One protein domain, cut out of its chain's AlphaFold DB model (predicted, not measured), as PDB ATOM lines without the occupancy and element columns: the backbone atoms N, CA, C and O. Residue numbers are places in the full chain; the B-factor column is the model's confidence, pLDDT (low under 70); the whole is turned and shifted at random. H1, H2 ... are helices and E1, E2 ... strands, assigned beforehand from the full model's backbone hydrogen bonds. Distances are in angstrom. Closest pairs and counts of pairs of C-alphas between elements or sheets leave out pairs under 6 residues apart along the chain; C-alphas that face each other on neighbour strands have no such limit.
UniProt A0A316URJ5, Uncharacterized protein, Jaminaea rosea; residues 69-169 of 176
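What this domain is: This is residues 69 to 169 of the 176 residues of an uncharacterized protein of Jaminaea rosea (UniProt A0A316URJ5). A strongly twisted sheet of four strands, built round the long hairpin E5 and E6, has H2 along one face and the short H3 on the opposite face, near the end of the sheet where E5 begins and E6 ends. A small separate hairpin, E2 and E3, lies beyond the start of E4, and a long loop, residues 96 to 107, leads to it from E1. The 101 printed residues include three named helices and six named strands, in the order H1 H2 E1 E2 E3 E4 H3 E5 E6; the larger sheet has the order E1 E4 E5 E6, all antiparallel, and the class is mixed, helices and strands. The whole is compact, with a radius of gyration of the C-alphas of 14.0 A and spans of 40 by 28 by 20 A.

Where its parts are: H1, residues 76 to 79, begins at C-alpha 76 (23.487, 3.496, 25.501). H2, residues 81 to 90, is 14.2 A long. E1 holds residues 93 to 95, E2 residues 108 to 110 and E3 residues 117 to 119. E4, residues 122 to 126, is 13.5 A long. H3, residues 135 to 140, is followed directly by E5, residues 141 to 149, 25.9 A long. E6, residues 156 to 164, is 25.2 A long and ends at C-alpha 164 (-7.607, 18.030, 24.860).

How they stand to each other: E5 and E6 form a hairpin at 161 degrees, with N 146 and O 159 2.9 A apart, within hydrogen-bond range. E4 is antiparallel to E5 at 148 degrees, with N 124 and O 145 at 2.8 A. Edge strand E1 is antiparallel to E4 at 143 degrees, with N 94 and O 125 at 2.9 A. Residues 69 to 70 pair antiparallel with residues 156 to 157 of E6. H2 and H3 are on opposite faces, giving three layers, helices on both faces of a sheet. H2 has a height over the sheet of 7.9 A, is only just over E4, with 3 of its C-alphas falling on it, and runs along it at 1 degrees on the local plane; its closest C-alphas to E1 are those of Phe 88 and Ser 94, 7.0 A. H3, at a height of 4.9 A, is over none of the strands, but only just, with 2 C-alphas falling on E5; its closest C-alphas to E4 are those of Glu 137 and Tyr 126, 6.8 A. H1 is not on the sheet and touches H2 only at the corner, the C-alphas of Val 78 and Leu 84 being closest at 4.8 A. The hairpin E2 and E3 has N 109 and O 118 at 2.9 A, and E3 runs on into E4 across 2 residues at 54 degrees. In H2 and H3 every O i to N i+4 pair is within hydrogen-bond range; H1 is too short for such a pair.

The domain as a whole: The two C-alphas farthest apart, those of Gln 73 and Ser 167, are 41.0 A apart. The printed part has no cut, and the link E1 to E2 is long, with 12 residues. The mean pLDDT of the printed part is 84.9; residues 97 to 105 and 130 to 140 are under 70.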
ATOM      1  N   VAL A  69       8.021   1.873  29.678       98.06
ATOM      2  CA  VAL A  69       9.361   1.806  30.280       98.06
ATOM      3  C   VAL A  69      10.404   1.530  29.201       98.06
ATOM      4  O   VAL A  69      10.318   0.525  28.494       98.06
ATOM      5  N   ILE A  70      11.419   2.391  29.103       97.69
ATOM      6  CA  ILE A  70      12.648   2.102  28.355       97.69
ATOM      7  C   ILE A  70      13.618   1.439  29.328       97.69
ATOM      8  O   ILE A  70      14.104   2.066  30.273       97.69
ATOM      9  N   SER A  71      13.867   0.155  29.096       96.75
ATOM     10  CA  SER A  71      14.764  -0.670  29.904       96.75
ATOM     11  C   SER A  71      16.174  -0.075  29.975       96.75
ATOM     12  O   SER A  71      16.710   0.403  28.977       96.75
ATOM     13  N   SER A  72      16.829  -0.182  31.131       96.25
ATOM     14  CA  SER A  72      18.244   0.173  31.286       96.25
ATOM     15  C   SER A  72      19.200  -0.715  30.480       96.25
ATOM     16  O   SER A  72      20.385  -0.414  30.375       96.25
ATOM     17  N   GLN A  73      18.694  -1.798  29.884       95.25
ATOM     18  CA  GLN A  73      19.434  -2.658  28.961       95.25
ATOM     19  C   GLN A  73      19.331  -2.197  27.500       95.25
ATOM     20  O   GLN A  73      19.964  -2.802  26.627       95.25
ATOM     21  N   SER A  74      18.522  -1.171  27.210       95.00
ATOM     22  CA  SER A  74      18.486  -0.529  25.896       95.00
ATOM     23  C   SER A  74      19.858   0.038  25.518       95.00
ATOM     24  O   SER A  74      20.752   0.192  26.351       95.00
ATOM     25  N   ASP A  75      20.049   0.327  24.231       94.50
ATOM     26  CA  ASP A  75      21.323   0.852  23.742       94.50
ATOM     27  C   ASP A  75      21.703   2.156  24.467       94.50
ATOM     28  O   ASP A  75      20.864   3.038  24.678       94.50
ATOM     29  N   GLN A  76      22.982   2.303  24.821       90.38
ATOM     30  CA  GLN A  76      23.487   3.496  25.501       90.38
ATOM     31  C   GLN A  76      23.255   4.773  24.673       90.38
ATOM     32  O   GLN A  76      23.090   5.859  25.238       90.38
ATOM     33  N   ALA A  77      23.188   4.646  23.343       93.06
ATOM     34  CA  ALA A  77      22.833   5.727  22.433       93.06
ATOM     35  C   ALA A  77      21.396   6.239  22.626       93.06
ATOM     36  O   ALA A  77      21.126   7.374  22.258       93.06
ATOM     37  N   VAL A  78      20.491   5.454  23.223       94.56
ATOM     38  CA  VAL A  78      19.137   5.887  23.619       94.56
ATOM     39  C   VAL A  78      19.104   6.334  25.082       94.56
ATOM     40  O   VAL A  78      18.348   7.231  25.427       94.56
ATOM     41  N   LEU A  79      19.931   5.745  25.951       95.62
ATOM     42  CA  LEU A  79      19.890   6.017  27.394       95.62
ATOM     43  C   LEU A  79      20.668   7.263  27.838       95.62
ATOM     44  O   LEU A  79      20.429   7.750  28.943       95.62
ATOM     45  N   SER A  80      21.591   7.797  27.030       95.69
ATOM     46  CA  SER A  80      22.215   9.107  27.301       95.69
ATOM     47  C   SER A  80      21.194  10.249  27.208       95.69
ATOM     48  O   SER A  80      20.228  10.126  26.469       95.69
ATOM     49  N   ASP A  81      21.385  11.370  27.909       93.25
ATOM     50  CA  ASP A  81      20.400  12.471  27.884       93.25
ATOM     51  C   ASP A  81      20.194  13.050  26.472       93.25
ATOM     52  O   ASP A  81      19.063  13.235  26.022       93.25
ATOM     53  N   THR A  82      21.284  13.263  25.730       94.56
ATOM     54  CA  THR A  82      21.235  13.728  24.334       94.56
ATOM     55  C   THR A  82      20.652  12.673  23.399       94.56
ATOM     56  O   THR A  82      19.906  12.999  22.473       94.56
ATOM     57  N   GLY A  83      20.965  11.402  23.645       96.25
ATOM     58  CA  GLY A  83      20.430  10.263  22.914       96.25
ATOM     59  C   GLY A  83      18.929  10.088  23.100       96.25
ATOM     60  O   GLY A  83      18.196   9.970  22.123       96.25
ATOM     61  N   LEU A  84      18.460  10.178  24.343       96.19
ATOM     62  CA  LEU A  84      17.053  10.096  24.715       96.19
ATOM     63  C   LEU A  84      16.259  11.248  24.094       96.19
ATOM     64  O   LEU A  84      15.210  11.033  23.490       96.19
ATOM     65  N   GLN A  85      16.799  12.468  24.149       93.56
ATOM     66  CA  GLN A  85      16.199  13.621  23.482       93.56
ATOM     67  C   GLN A  85      16.146  13.446  21.957       93.56
ATOM     68  O   GLN A  85      15.146  13.815  21.335       93.56
ATOM     69  N   SER A  86      17.190  12.873  21.353       94.31
ATOM     70  CA  SER A  86      17.230  12.579  19.915       94.31
ATOM     71  C   SER A  86      16.220  11.492  19.543       94.31
ATOM     72  O   SER A  86      15.533  11.612  18.530       94.31
ATOM     73  N   TYR A  87      16.069  10.473  20.391       95.88
ATOM     74  CA  TYR A  87      15.073   9.421  20.239       95.88
ATOM     75  C   TYR A  87      13.652   9.996  20.273       95.88
ATOM     76  O   TYR A  87      12.898   9.803  19.322       95.88
ATOM     77  N   PHE A  88      13.311  10.799  21.282       94.75
ATOM     78  CA  PHE A  88      12.008  11.471  21.348       94.75
ATOM     79  C   PHE A  88      11.759  12.397  20.149       94.75
ATOM     80  O   PHE A  88      10.685  12.363  19.551       94.75
ATOM     81  N   SER A  89      12.774  13.156  19.730       91.44
ATOM     82  CA  SER A  89      12.689  14.015  18.538       91.44
ATOM     83  C   SER A  89      12.427  13.219  17.260       91.44
ATOM     84  O   SER A  89      11.685  13.679  16.395       91.44
ATOM     85  N   SER A  90      12.990  12.012  17.142       93.06
ATOM     86  CA  SER A  90      12.767  11.133  15.986       93.06
ATOM     87  C   SER A  90      11.330  10.606  15.890       93.06
ATOM     88  O   SER A  90      10.884  10.244  14.806       93.06
ATOM     89  N   LEU A  91      10.597  10.624  17.007       92.88
ATOM     90  CA  LEU A  91       9.171  10.305  17.099       92.88
ATOM     91  C   LEU A  91       8.280  11.548  16.936       92.88
ATOM     92  O   LEU A  91       7.084  11.485  17.192       92.88
ATOM     93  N   PHE A  92       8.856  12.679  16.515       90.75
ATOM     94  CA  PHE A  92       8.181  13.973  16.396       90.75
ATOM     95  C   PHE A  92       7.659  14.528  17.724       90.75
ATOM     96  O   PHE A  92       6.720  15.319  17.736       90.75
ATOM     97  N   PHE A  93       8.295  14.185  18.843       89.56
ATOM     98  CA  PHE A  93       8.036  14.833  20.122       89.56
ATOM     99  C   PHE A  93       9.099  15.878  20.424       89.56
ATOM    100  O   PHE A  93      10.286  15.708  20.149       89.56
ATOM    101  N   SER A  94       8.691  16.984  21.028       87.19
ATOM    102  CA  SER A  94       9.611  18.028  21.472       87.19
ATOM    103  C   SER A  94       9.291  18.443  22.898       87.19
ATOM    104  O   SER A  94       8.121  18.395  23.285       87.19
ATOM    105  N   PRO A  95      10.305  18.840  23.692       85.00
ATOM    106  CA  PRO A  95      10.048  19.357  25.024       85.00
ATOM    107  C   PRO A  95       9.129  20.570  24.903       85.00
ATOM    108  O   PRO A  95       9.274  21.370  23.972       85.00
ATOM    109  N   ASN A  96       8.173  20.682  25.822       72.50
ATOM    110  CA  ASN A  96       7.179  21.742  25.780       72.50
ATOM    111  C   ASN A  96       7.869  23.114  25.708       72.50
ATOM    112  O   ASN A  96       8.598  23.512  26.617       72.50
ATOM    113  N   ASN A  97       7.658  23.821  24.602       60.50
ATOM    114  CA  ASN A  97       8.345  25.068  24.290       60.50
ATOM    115  C   ASN A  97       7.383  26.171  23.846       60.50
ATOM    116  O   ASN A  97       7.830  27.156  23.256       60.50
ATOM    117  N   CYS A  98       6.084  26.046  24.143       60.88
ATOM    118  CA  CYS A  98       5.132  27.098  23.819       60.88
ATOM    119  C   CYS A  98       5.343  28.337  24.704       60.88
ATOM    120  O   CYS A  98       4.676  28.526  25.717       60.88
ATOM    121  N   LEU A  99       6.327  29.167  24.338       52.91
ATOM    122  CA  LEU A  99       6.678  30.437  24.986       52.91
ATOM    123  C   LEU A  99       6.911  30.331  26.508       52.91
ATOM    124  O   LEU A  99       6.699  31.293  27.239       52.91
ATOM    125  N   GLY A 100       7.349  29.162  26.990       49.47
ATOM    126  CA  GLY A 100       7.562  28.897  28.418       49.47
ATOM    127  C   GLY A 100       6.282  28.646  29.222       49.47
ATOM    128  O   GLY A 100       6.343  28.552  30.445       49.47
ATOM    129  N   ILE A 101       5.128  28.519  28.563       50.94
ATOM    130  CA  ILE A 101       3.858  28.217  29.214       50.94
ATOM    131  C   ILE A 101       3.713  26.693  29.302       50.94
ATOM    132  O   ILE A 101       3.411  26.004  28.325       50.94
ATOM    133  N   SER A 102       3.945  26.148  30.496       54.00
ATOM    134  CA  SER A 102       3.516  24.789  30.827       54.00
ATOM    135  C   SER A 102       2.017  24.809  31.084       54.00
ATOM    136  O   SER A 102       1.584  25.053  32.205       54.00
ATOM    137  N   LEU A 103       1.219  24.620  30.033       57.28
ATOM    138  CA  LEU A 103      -0.199  24.328  30.199       57.28
ATOM    139  C   LEU A 103      -0.326  22.832  30.516       57.28
ATOM    140  O   LEU A 103       0.046  21.994  29.691       57.28
ATOM    141  N   GLY A 104      -0.750  22.536  31.745       61.47
ATOM    142  CA  GLY A 104      -0.800  21.199  32.343       61.47
ATOM    143  C   GLY A 104      -0.077  21.164  33.694       61.47
ATOM    144  O   GLY A 104       1.021  21.714  33.826       61.47
ATOM    145  N   ASP A 105      -0.694  20.526  34.693       69.94
ATOM    146  CA  ASP A 105      -0.112  20.403  36.031       69.94
ATOM    147  C   ASP A 105       1.194  19.597  35.986       69.94
ATOM    148  O   ASP A 105       1.317  18.594  35.268       69.94
ATOM    149  N   GLN A 106       2.180  20.042  36.769       84.62
ATOM    150  CA  GLN A 106       3.385  19.258  37.017       84.62
ATOM    151  C   GLN A 106       3.014  18.015  37.817       84.62
ATOM    152  O   GLN A 106       2.344  18.101  38.847       84.62
ATOM    153  N   GLN A 107       3.486  16.866  37.351       91.56
ATOM    154  CA  GLN A 107       3.271  15.595  38.020       91.56
ATOM    155  C   GLN A 107       4.577  15.042  38.566       91.56
ATOM    156  O   GLN A 107       5.670  15.326  38.065       91.56
ATOM    157  N   ALA A 108       4.442  14.228  39.600       95.12
ATOM    158  CA  ALA A 108       5.539  13.554  40.260       95.12
ATOM    159  C   ALA A 108       5.309  12.040  40.298       95.12
ATOM    160  O   ALA A 108       4.189  11.563  40.128       95.12
ATOM    161  N   ALA A 109       6.372  11.278  40.523       97.06
ATOM    162  CA  ALA A 109       6.316   9.828  40.649       97.06
ATOM    163  C   ALA A 109       7.336   9.348  41.681       97.06
ATOM    164  O   ALA A 109       8.409   9.938  41.812       97.06
ATOM    165  N   ASN A 110       7.018   8.265  42.393       97.25
ATOM    166  CA  ASN A 110       8.004   7.527  43.177       97.25
ATOM    167  C   ASN A 110       8.382   6.245  42.435       97.25
ATOM    168  O   ASN A 110       7.593   5.303  42.329       97.25
ATOM    169  N   LEU A 111       9.613   6.210  41.928       97.56
ATOM    170  CA  LEU A 111      10.140   5.074  41.176       97.56
ATOM    171  C   LEU A 111      10.735   3.982  42.073       97.56
ATOM    172  O   LEU A 111      11.388   3.077  41.558       97.56
ATOM    173  N   ASN A 112      10.517   4.055  43.391       96.62
ATOM    174  CA  ASN A 112      11.014   3.103  44.384       96.62
ATOM    175  C   ASN A 112      12.539   2.894  44.294       96.62
ATOM    176  O   ASN A 112      13.062   1.783  44.367       96.62
ATOM    177  N   ASP A 113      13.265   3.992  44.095       96.19
ATOM    178  CA  ASP A 113      14.721   4.030  43.920       96.19
ATOM    179  C   ASP A 113      15.441   4.776  45.053       96.19
ATOM    180  O   ASP A 113      16.623   5.098  44.946       96.19
ATOM    181  N   GLY A 114      14.726   5.037  46.150       96.69
ATOM    182  CA  GLY A 114      15.238   5.735  47.325       96.69
ATOM    183  C   GLY A 114      15.154   7.260  47.253       96.69
ATOM    184  O   GLY A 114      15.508   7.908  48.234       96.69
ATOM    185  N   GLN A 115      14.660   7.844  46.153       96.38
ATOM    186  CA  GLN A 115      14.483   9.301  46.049       96.38
ATOM    187  C   GLN A 115      13.121   9.802  46.557       96.38
ATOM    188  O   GLN A 115      12.927  11.006  46.720       96.38
ATOM    189  N   GLY A 116      12.183   8.896  46.846       95.75
ATOM    190  CA  GLY A 116      10.811   9.260  47.182       95.75
ATOM    191  C   GLY A 116      10.047   9.774  45.959       95.75
ATOM    192  O   GLY A 116      10.325   9.382  44.828       95.75
ATOM    193  N   VAL A 117       9.062  10.643  46.183       95.50
ATOM    194  CA  VAL A 117       8.273  11.262  45.109       95.50
ATOM    195  C   VAL A 117       9.077  12.399  44.475       95.50
ATOM    196  O   VAL A 117       9.363  13.399  45.134       95.50
ATOM    197  N   VAL A 118       9.408  12.266  43.190       94.94
ATOM    198  CA  VAL A 118      10.183  13.252  42.424       94.94
ATOM    199  C   VAL A 118       9.385  13.803  41.245       94.94
ATOM    200  O   VAL A 118       8.612  13.090  40.601       94.94
ATOM    201  N   ASN A 119       9.575  15.088  40.945       94.69
ATOM    202  CA  ASN A 119       8.931  15.738  39.803       94.69
ATOM    203  C   ASN A 119       9.374  15.106  38.477       94.69
ATOM    204  O   ASN A 119      10.495  14.612  38.356       94.69
ATOM    205  N   GLN A 120       8.494  15.161  37.475       93.69
ATOM    206  CA  GLN A 120       8.826  14.834  36.087       93.69
ATOM    207  C   GLN A 120      10.099  15.552  35.626       93.69
ATOM    208  O   GLN A 120      10.303  16.729  35.929       93.69
ATOM    209  N   THR A 121      10.923  14.867  34.831       93.50
ATOM    210  CA  THR A 121      12.119  15.475  34.237       93.50
ATOM    211  C   THR A 121      11.732  16.504  33.179       93.50
ATOM    212  O   THR A 121      12.279  17.603  33.138       93.50
ATOM    213  N   ALA A 122      10.781  16.151  32.312       89.75
ATOM    214  CA  ALA A 122      10.234  17.047  31.303       89.75
ATOM    215  C   ALA A 122       8.864  16.562  30.812       89.75
ATOM    216  O   ALA A 122       8.503  15.397  30.974       89.75
ATOM    217  N   LEU A 123       8.133  17.482  30.181       88.25
ATOM    218  CA  LEU A 123       6.929  17.220  29.396       88.25
ATOM    219  C   LEU A 123       7.285  17.337  27.914       88.25
ATOM    220  O   LEU A 123       7.844  18.354  27.497       88.25
ATOM    221  N   TYR A 124       6.956  16.316  27.137       89.44
ATOM    222  CA  TYR A 124       7.135  16.267  25.694       89.44
ATOM    223  C   TYR A 124       5.781  16.224  25.007       89.44
ATOM    224  O   TYR A 124       4.856  15.592  25.498       89.44
ATOM    225  N   ARG A 125       5.691  16.904  23.869       87.69
ATOM    226  CA  ARG A 125       4.463  17.130  23.108       87.69
ATOM    227  C   ARG A 125       4.685  16.802  21.640       87.69
ATOM    228  O   ARG A 125       5.766  17.101  21.112       87.69
ATOM    229  N   TYR A 126       3.710  16.166  21.006       86.69
ATOM    230  CA  TYR A 126       3.731  15.871  19.586       86.69
ATOM    231  C   TYR A 126       3.767  17.172  18.775       86.69
ATOM    232  O   TYR A 126       2.891  18.032  18.828       86.69
ATOM    233  N   ASN A 127       4.825  17.341  17.990       82.25
ATOM    234  CA  ASN A 127       5.107  18.576  17.265       82.25
ATOM    235  C   ASN A 127       4.579  18.570  15.819       82.25
ATOM    236  O   ASN A 127       4.906  19.485  15.057       82.25
ATOM    237  N   PHE A 128       3.803  17.551  15.421       78.81
ATOM    238  CA  PHE A 128       3.245  17.389  14.069       78.81
ATOM    239  C   PHE A 128       4.295  17.429  12.944       78.81
ATOM    240  O   PHE A 128       4.022  17.893  11.838       78.81
ATOM    241  N   GLY A 129       5.527  16.996  13.224       76.38
ATOM    242  CA  GLY A 129       6.635  17.026  12.266       76.38
ATOM    243  C   GLY A 129       7.256  18.410  12.044       76.38
ATOM    244  O   GLY A 129       8.152  18.544  11.216       76.38
ATOM    245  N   SER A 130       6.828  19.440  12.782       69.44
ATOM    246  CA  SER A 130       7.353  20.810  12.650       69.44
ATOM    247  C   SER A 130       8.711  21.022  13.333       69.44
ATOM    248  O   SER A 130       9.339  22.067  13.159       69.44
ATOM    249  N   GLY A 131       9.147  20.069  14.164       62.59
ATOM    250  CA  GLY A 131      10.434  20.087  14.868       62.59
ATOM    251  C   GLY A 131      10.584  21.152  15.963       62.59
ATOM    252  O   GLY A 131      11.533  21.073  16.737       62.59
ATOM    253  N   THR A 132       9.685  22.145  16.046       57.31
ATOM    254  CA  THR A 132       9.938  23.332  16.887       57.31
ATOM    255  C   THR A 132       8.703  24.013  17.477       57.31
ATOM    256  O   THR A 132       8.871  24.849  18.360       57.31
ATOM    257  N   LEU A 133       7.477  23.697  17.041       59.91
ATOM    258  CA  LEU A 133       6.273  24.416  17.480       59.91
ATOM    259  C   LEU A 133       5.283  23.489  18.197       59.91
ATOM    260  O   LEU A 133       4.322  23.004  17.608       59.91
ATOM    261  N   THR A 134       5.475  23.306  19.506       62.06
ATOM    262  CA  THR A 134       4.510  22.585  20.370       62.06
ATOM    263  C   THR A 134       3.243  23.403  20.676       62.06
ATOM    264  O   THR A 134       2.253  22.867  21.175       62.06
ATOM    265  N   CYS A 135       3.212  24.697  20.325       60.78
ATOM    266  CA  CYS A 135       2.019  25.536  20.497       60.78
ATOM    267  C   CYS A 135       0.806  25.039  19.696       60.78
ATOM    268  O   CYS A 135      -0.326  25.269  20.112       60.78
ATOM    269  N   GLN A 136       1.021  24.361  18.562       57.38
ATOM    270  CA  GLN A 136      -0.080  23.848  17.743       57.38
ATOM    271  C   GLN A 136      -0.878  22.775  18.497       57.38
ATOM    272  O   GLN A 136      -2.107  22.794  18.475       57.38
ATOM    273  N   GLU A 137      -0.180  21.895  19.221       54.19
ATOM    274  CA  GLU A 137      -0.807  20.922  20.114       54.19
ATOM    275  C   GLU A 137      -1.415  21.606  21.333       54.19
ATOM    276  O   GLU A 137      -2.517  21.271  21.741       54.19
ATOM    277  N   SER A 138      -0.765  22.646  21.869       58.75
ATOM    278  CA  SER A 138      -1.354  23.386  22.987       58.75
ATOM    279  C   SER A 138      -2.740  23.952  22.624       58.75
ATOM    280  O   SER A 138      -3.642  24.009  23.448       58.75
ATOM    281  N   ILE A 139      -2.959  24.322  21.363       61.12
ATOM    282  CA  ILE A 139      -4.248  24.836  20.886       61.12
ATOM    283  C   ILE A 139      -5.239  23.701  20.578       61.12
ATOM    284  O   ILE A 139      -6.420  23.818  20.915       61.12
ATOM    285  N   ASN A 140      -4.773  22.606  19.972       69.25
ATOM    286  CA  ASN A 140      -5.635  21.562  19.404       69.25
ATOM    287  C   ASN A 140      -5.834  20.330  20.304       69.25
ATOM    288  O   ASN A 140      -6.841  19.637  20.164       69.25
ATOM    289  N   GLY A 141      -4.920  20.081  21.235       74.31
ATOM    290  CA  GLY A 141      -4.754  18.799  21.915       74.31
ATOM    291  C   GLY A 141      -3.894  17.845  21.091       74.31
ATOM    292  O   GLY A 141      -3.562  18.130  19.933       74.31
ATOM    293  N   GLY A 142      -3.523  16.719  21.687       82.50
ATOM    294  CA  GLY A 142      -2.668  15.725  21.054       82.50
ATOM    295  C   GLY A 142      -1.975  14.811  22.051       82.50
ATOM    296  O   GLY A 142      -2.309  14.790  23.233       82.50
ATOM    297  N   GLU A 143      -1.054  14.010  21.522       88.81
ATOM    298  CA  GLU A 143      -0.228  13.102  22.308       88.81
ATOM    299  C   GLU A 143       0.855  13.886  23.052       88.81
ATOM    300  O   GLU A 143       1.631  14.639  22.454       88.81
ATOM    301  N   HIS A 144       0.991  13.616  24.341       89.81
ATOM    302  CA  HIS A 144       2.113  14.074  25.143       89.81
ATOM    303  C   HIS A 144       2.629  12.936  26.010       89.81
ATOM    304  O   HIS A 144       2.006  11.889  26.192       89.81
ATOM    305  N   PHE A 145       3.793  13.164  26.600       93.81
ATOM    306  CA  PHE A 145       4.241  12.325  27.689       93.81
ATOM    307  C   PHE A 145       5.115  13.075  28.678       93.81
ATOM    308  O   PHE A 145       5.826  14.031  28.354       93.81
ATOM    309  N   ARG A 146       5.101  12.581  29.908       93.88
ATOM    310  CA  ARG A 146       6.034  12.948  30.973       93.88
ATOM    311  C   ARG A 146       7.006  11.802  31.170       93.88
ATOM    312  O   ARG A 146       6.651  10.649  30.932       93.88
ATOM    313  N   TRP A 147       8.223  12.099  31.608       96.56
ATOM    314  CA  TRP A 147       9.194  11.044  31.877       96.56
ATOM    315  C   TRP A 147      10.055  11.299  33.108       96.56
ATOM    316  O   TRP A 147      10.249  12.438  33.533       96.56
ATOM    317  N   TRP A 148      10.595  10.204  33.640       97.81
ATOM    318  CA  TRP A 148      11.488  10.136  34.791       97.81
ATOM    319  C   TRP A 148      12.601   9.121  34.520       97.81
ATOM    320  O   TRP A 148      12.403   8.163  33.773       97.81
ATOM    321  N   ARG A 149      13.766   9.299  35.146       97.94
ATOM    322  CA  ARG A 149      14.852   8.308  35.129       97.94
ATOM    323  C   ARG A 149      14.963   7.665  36.504       97.94
ATOM    324  O   ARG A 149      15.159   8.374  37.484       97.94
ATOM    325  N   GLN A 150      14.881   6.341  36.565       97.44
ATOM    326  CA  GLN A 150      15.060   5.594  37.806       97.44
ATOM    327  C   GLN A 150      16.533   5.595  38.207       97.44
ATOM    328  O   GLN A 150      17.387   5.111  37.465       97.44
ATOM    329  N   SER A 151      16.842   6.101  39.394       96.94
ATOM    330  CA  SER A 151      18.215   6.270  39.872       96.94
ATOM    331  C   SER A 151      18.934   4.949  40.132       96.94
ATOM    332  O   SER A 151      20.157   4.892  40.028       96.94
ATOM    333  N   SER A 152      18.197   3.898  40.498       95.62
ATOM    334  CA  SER A 152      18.767   2.594  40.850       95.62
ATOM    335  C   SER A 152      19.181   1.766  39.632       95.62
ATOM    336  O   SER A 152      20.122   0.982  39.725       95.62
ATOM    337  N   THR A 153      18.502   1.935  38.491       96.19
ATOM    338  CA  THR A 153      18.725   1.118  37.283       96.19
ATOM    339  C   THR A 153      19.142   1.923  36.058       96.19
ATOM    340  O   THR A 153      19.780   1.373  35.168       96.19
ATOM    341  N   GLY A 154      18.785   3.206  35.983       96.44
ATOM    342  CA  GLY A 154      18.924   4.044  34.791       96.44
ATOM    343  C   GLY A 154      17.770   3.933  33.787       96.44
ATOM    344  O   GLY A 154      17.816   4.624  32.768       96.44
ATOM    345  N   ALA A 155      16.753   3.104  34.059       97.81
ATOM    346  CA  ALA A 155      15.573   2.949  33.208       97.81
ATOM    347  C   ALA A 155      14.765   4.249  33.098       97.81
ATOM    348  O   ALA A 155      14.725   5.045  34.040       97.81
ATOM    349  N   ILE A 156      14.090   4.446  31.964       98.44
ATOM    350  CA  ILE A 156      13.226   5.609  31.733       98.44
ATOM    351  C   ILE A 156      11.773   5.187  31.895       98.44
ATOM    352  O   ILE A 156      11.303   4.312  31.175       98.44
ATOM    353  N   PHE A 157      11.062   5.826  32.815       98.50
ATOM    354  CA  PHE A 157       9.630   5.645  33.024       98.50
ATOM    355  C   PHE A 157       8.889   6.774  32.329       98.50
ATOM    356  O   PHE A 157       9.284   7.932  32.453       98.50
ATOM    357  N   ILE A 158       7.838   6.437  31.588       98.25
ATOM    358  CA  ILE A 158       7.097   7.373  30.750       98.25
ATOM    359  C   ILE A 158       5.601   7.214  31.042       98.25
ATOM    360  O   ILE A 158       5.066   6.104  31.022       98.25
ATOM    361  N   ALA A 159       4.942   8.338  31.313       96.94
ATOM    362  CA  ALA A 159       3.490   8.449  31.344       96.94
ATOM    363  C   ALA A 159       3.055   9.133  30.049       96.94
ATOM    364  O   ALA A 159       3.213  10.347  29.919       96.94
ATOM    365  N   ALA A 160       2.611   8.339  29.076       95.00
ATOM    366  CA  ALA A 160       2.101   8.824  27.800       95.00
ATOM    367  C   ALA A 160       0.574   8.870  27.841       95.00
ATOM    368  O   ALA A 160      -0.052   7.900  28.267       95.00
ATOM    369  N   SER A 161      -0.014   9.977  27.404       91.69
ATOM    370  CA  SER A 161      -1.463  10.099  27.258       91.69
ATOM    371  C   SER A 161      -1.817  11.144  26.197       91.69
ATOM    372  O   SER A 161      -0.939  11.706  25.538       91.69
ATOM    373  N   VAL A 162      -3.110  11.360  25.981       88.81
ATOM    374  CA  VAL A 162      -3.651  12.345  25.044       88.81
ATOM    375  C   VAL A 162      -4.412  13.423  25.810       88.81
ATOM    376  O   VAL A 162      -5.326  13.129  26.584       88.81
ATOM    377  N   GLU A 163      -4.093  14.691  25.556       81.94
ATOM    378  CA  GLU A 163      -4.808  15.837  26.137       81.94
ATOM    379  C   GLU A 163      -5.723  16.497  25.113       81.94
ATOM    380  O   GLU A 163      -5.458  16.547  23.910       81.94
ATOM    381  N   MET A 164      -6.801  17.085  25.614       77.81
ATOM    382  CA  MET A 164      -7.607  18.030  24.860       77.81
ATOM    383  C   MET A 164      -6.838  19.344  24.648       77.81
ATOM    384  O   MET A 164      -5.911  19.680  25.381       77.81
ATOM    385  N   GLY A 165      -7.247  20.145  23.666       73.94
ATOM    386  CA  GLY A 165      -6.640  21.461  23.444       73.94
ATOM    387  C   GLY A 165      -6.941  22.488  24.538       73.94
ATOM    388  O   GLY A 165      -7.797  22.287  25.406       73.94
ATOM    389  N   ALA A 166      -6.303  23.657  24.442       72.19
ATOM    390  CA  ALA A 166      -6.437  24.760  25.399       72.19
ATOM    391  C   ALA A 166      -7.887  25.196  25.662       72.19
ATOM    392  O   ALA A 166      -8.221  25.569  26.782       72.19
ATOM    393  N   SER A 167      -8.783  25.102  24.668       72.75
ATOM    394  CA  SER A 167     -10.215  25.424  24.848       72.75
ATOM    395  C   SER A 167     -10.929  24.543  25.887       72.75
ATOM    396  O   SER A 167     -12.025  24.874  26.342       72.75
ATOM    397  N   LYS A 168     -10.308  23.419  26.259       73.50
ATOM    398  CA  LYS A 168     -10.749  22.462  27.274       73.50
ATOM    399  C   LYS A 168      -9.737  22.338  28.416       73.50
ATOM    400  O   LYS A 168      -9.753  21.338  29.120       73.50
ATOM    401  N   ASN A 169      -8.879  23.343  28.607       71.88
ATOM    402  CA  ASN A 169      -7.893  23.417  29.688       71.88
ATOM    403  C   ASN A 169      -6.942  22.211  29.774       71.88
ATOM    404  O   ASN A 169      -6.528  21.864  30.875       71.88
TER     405      ASN A 169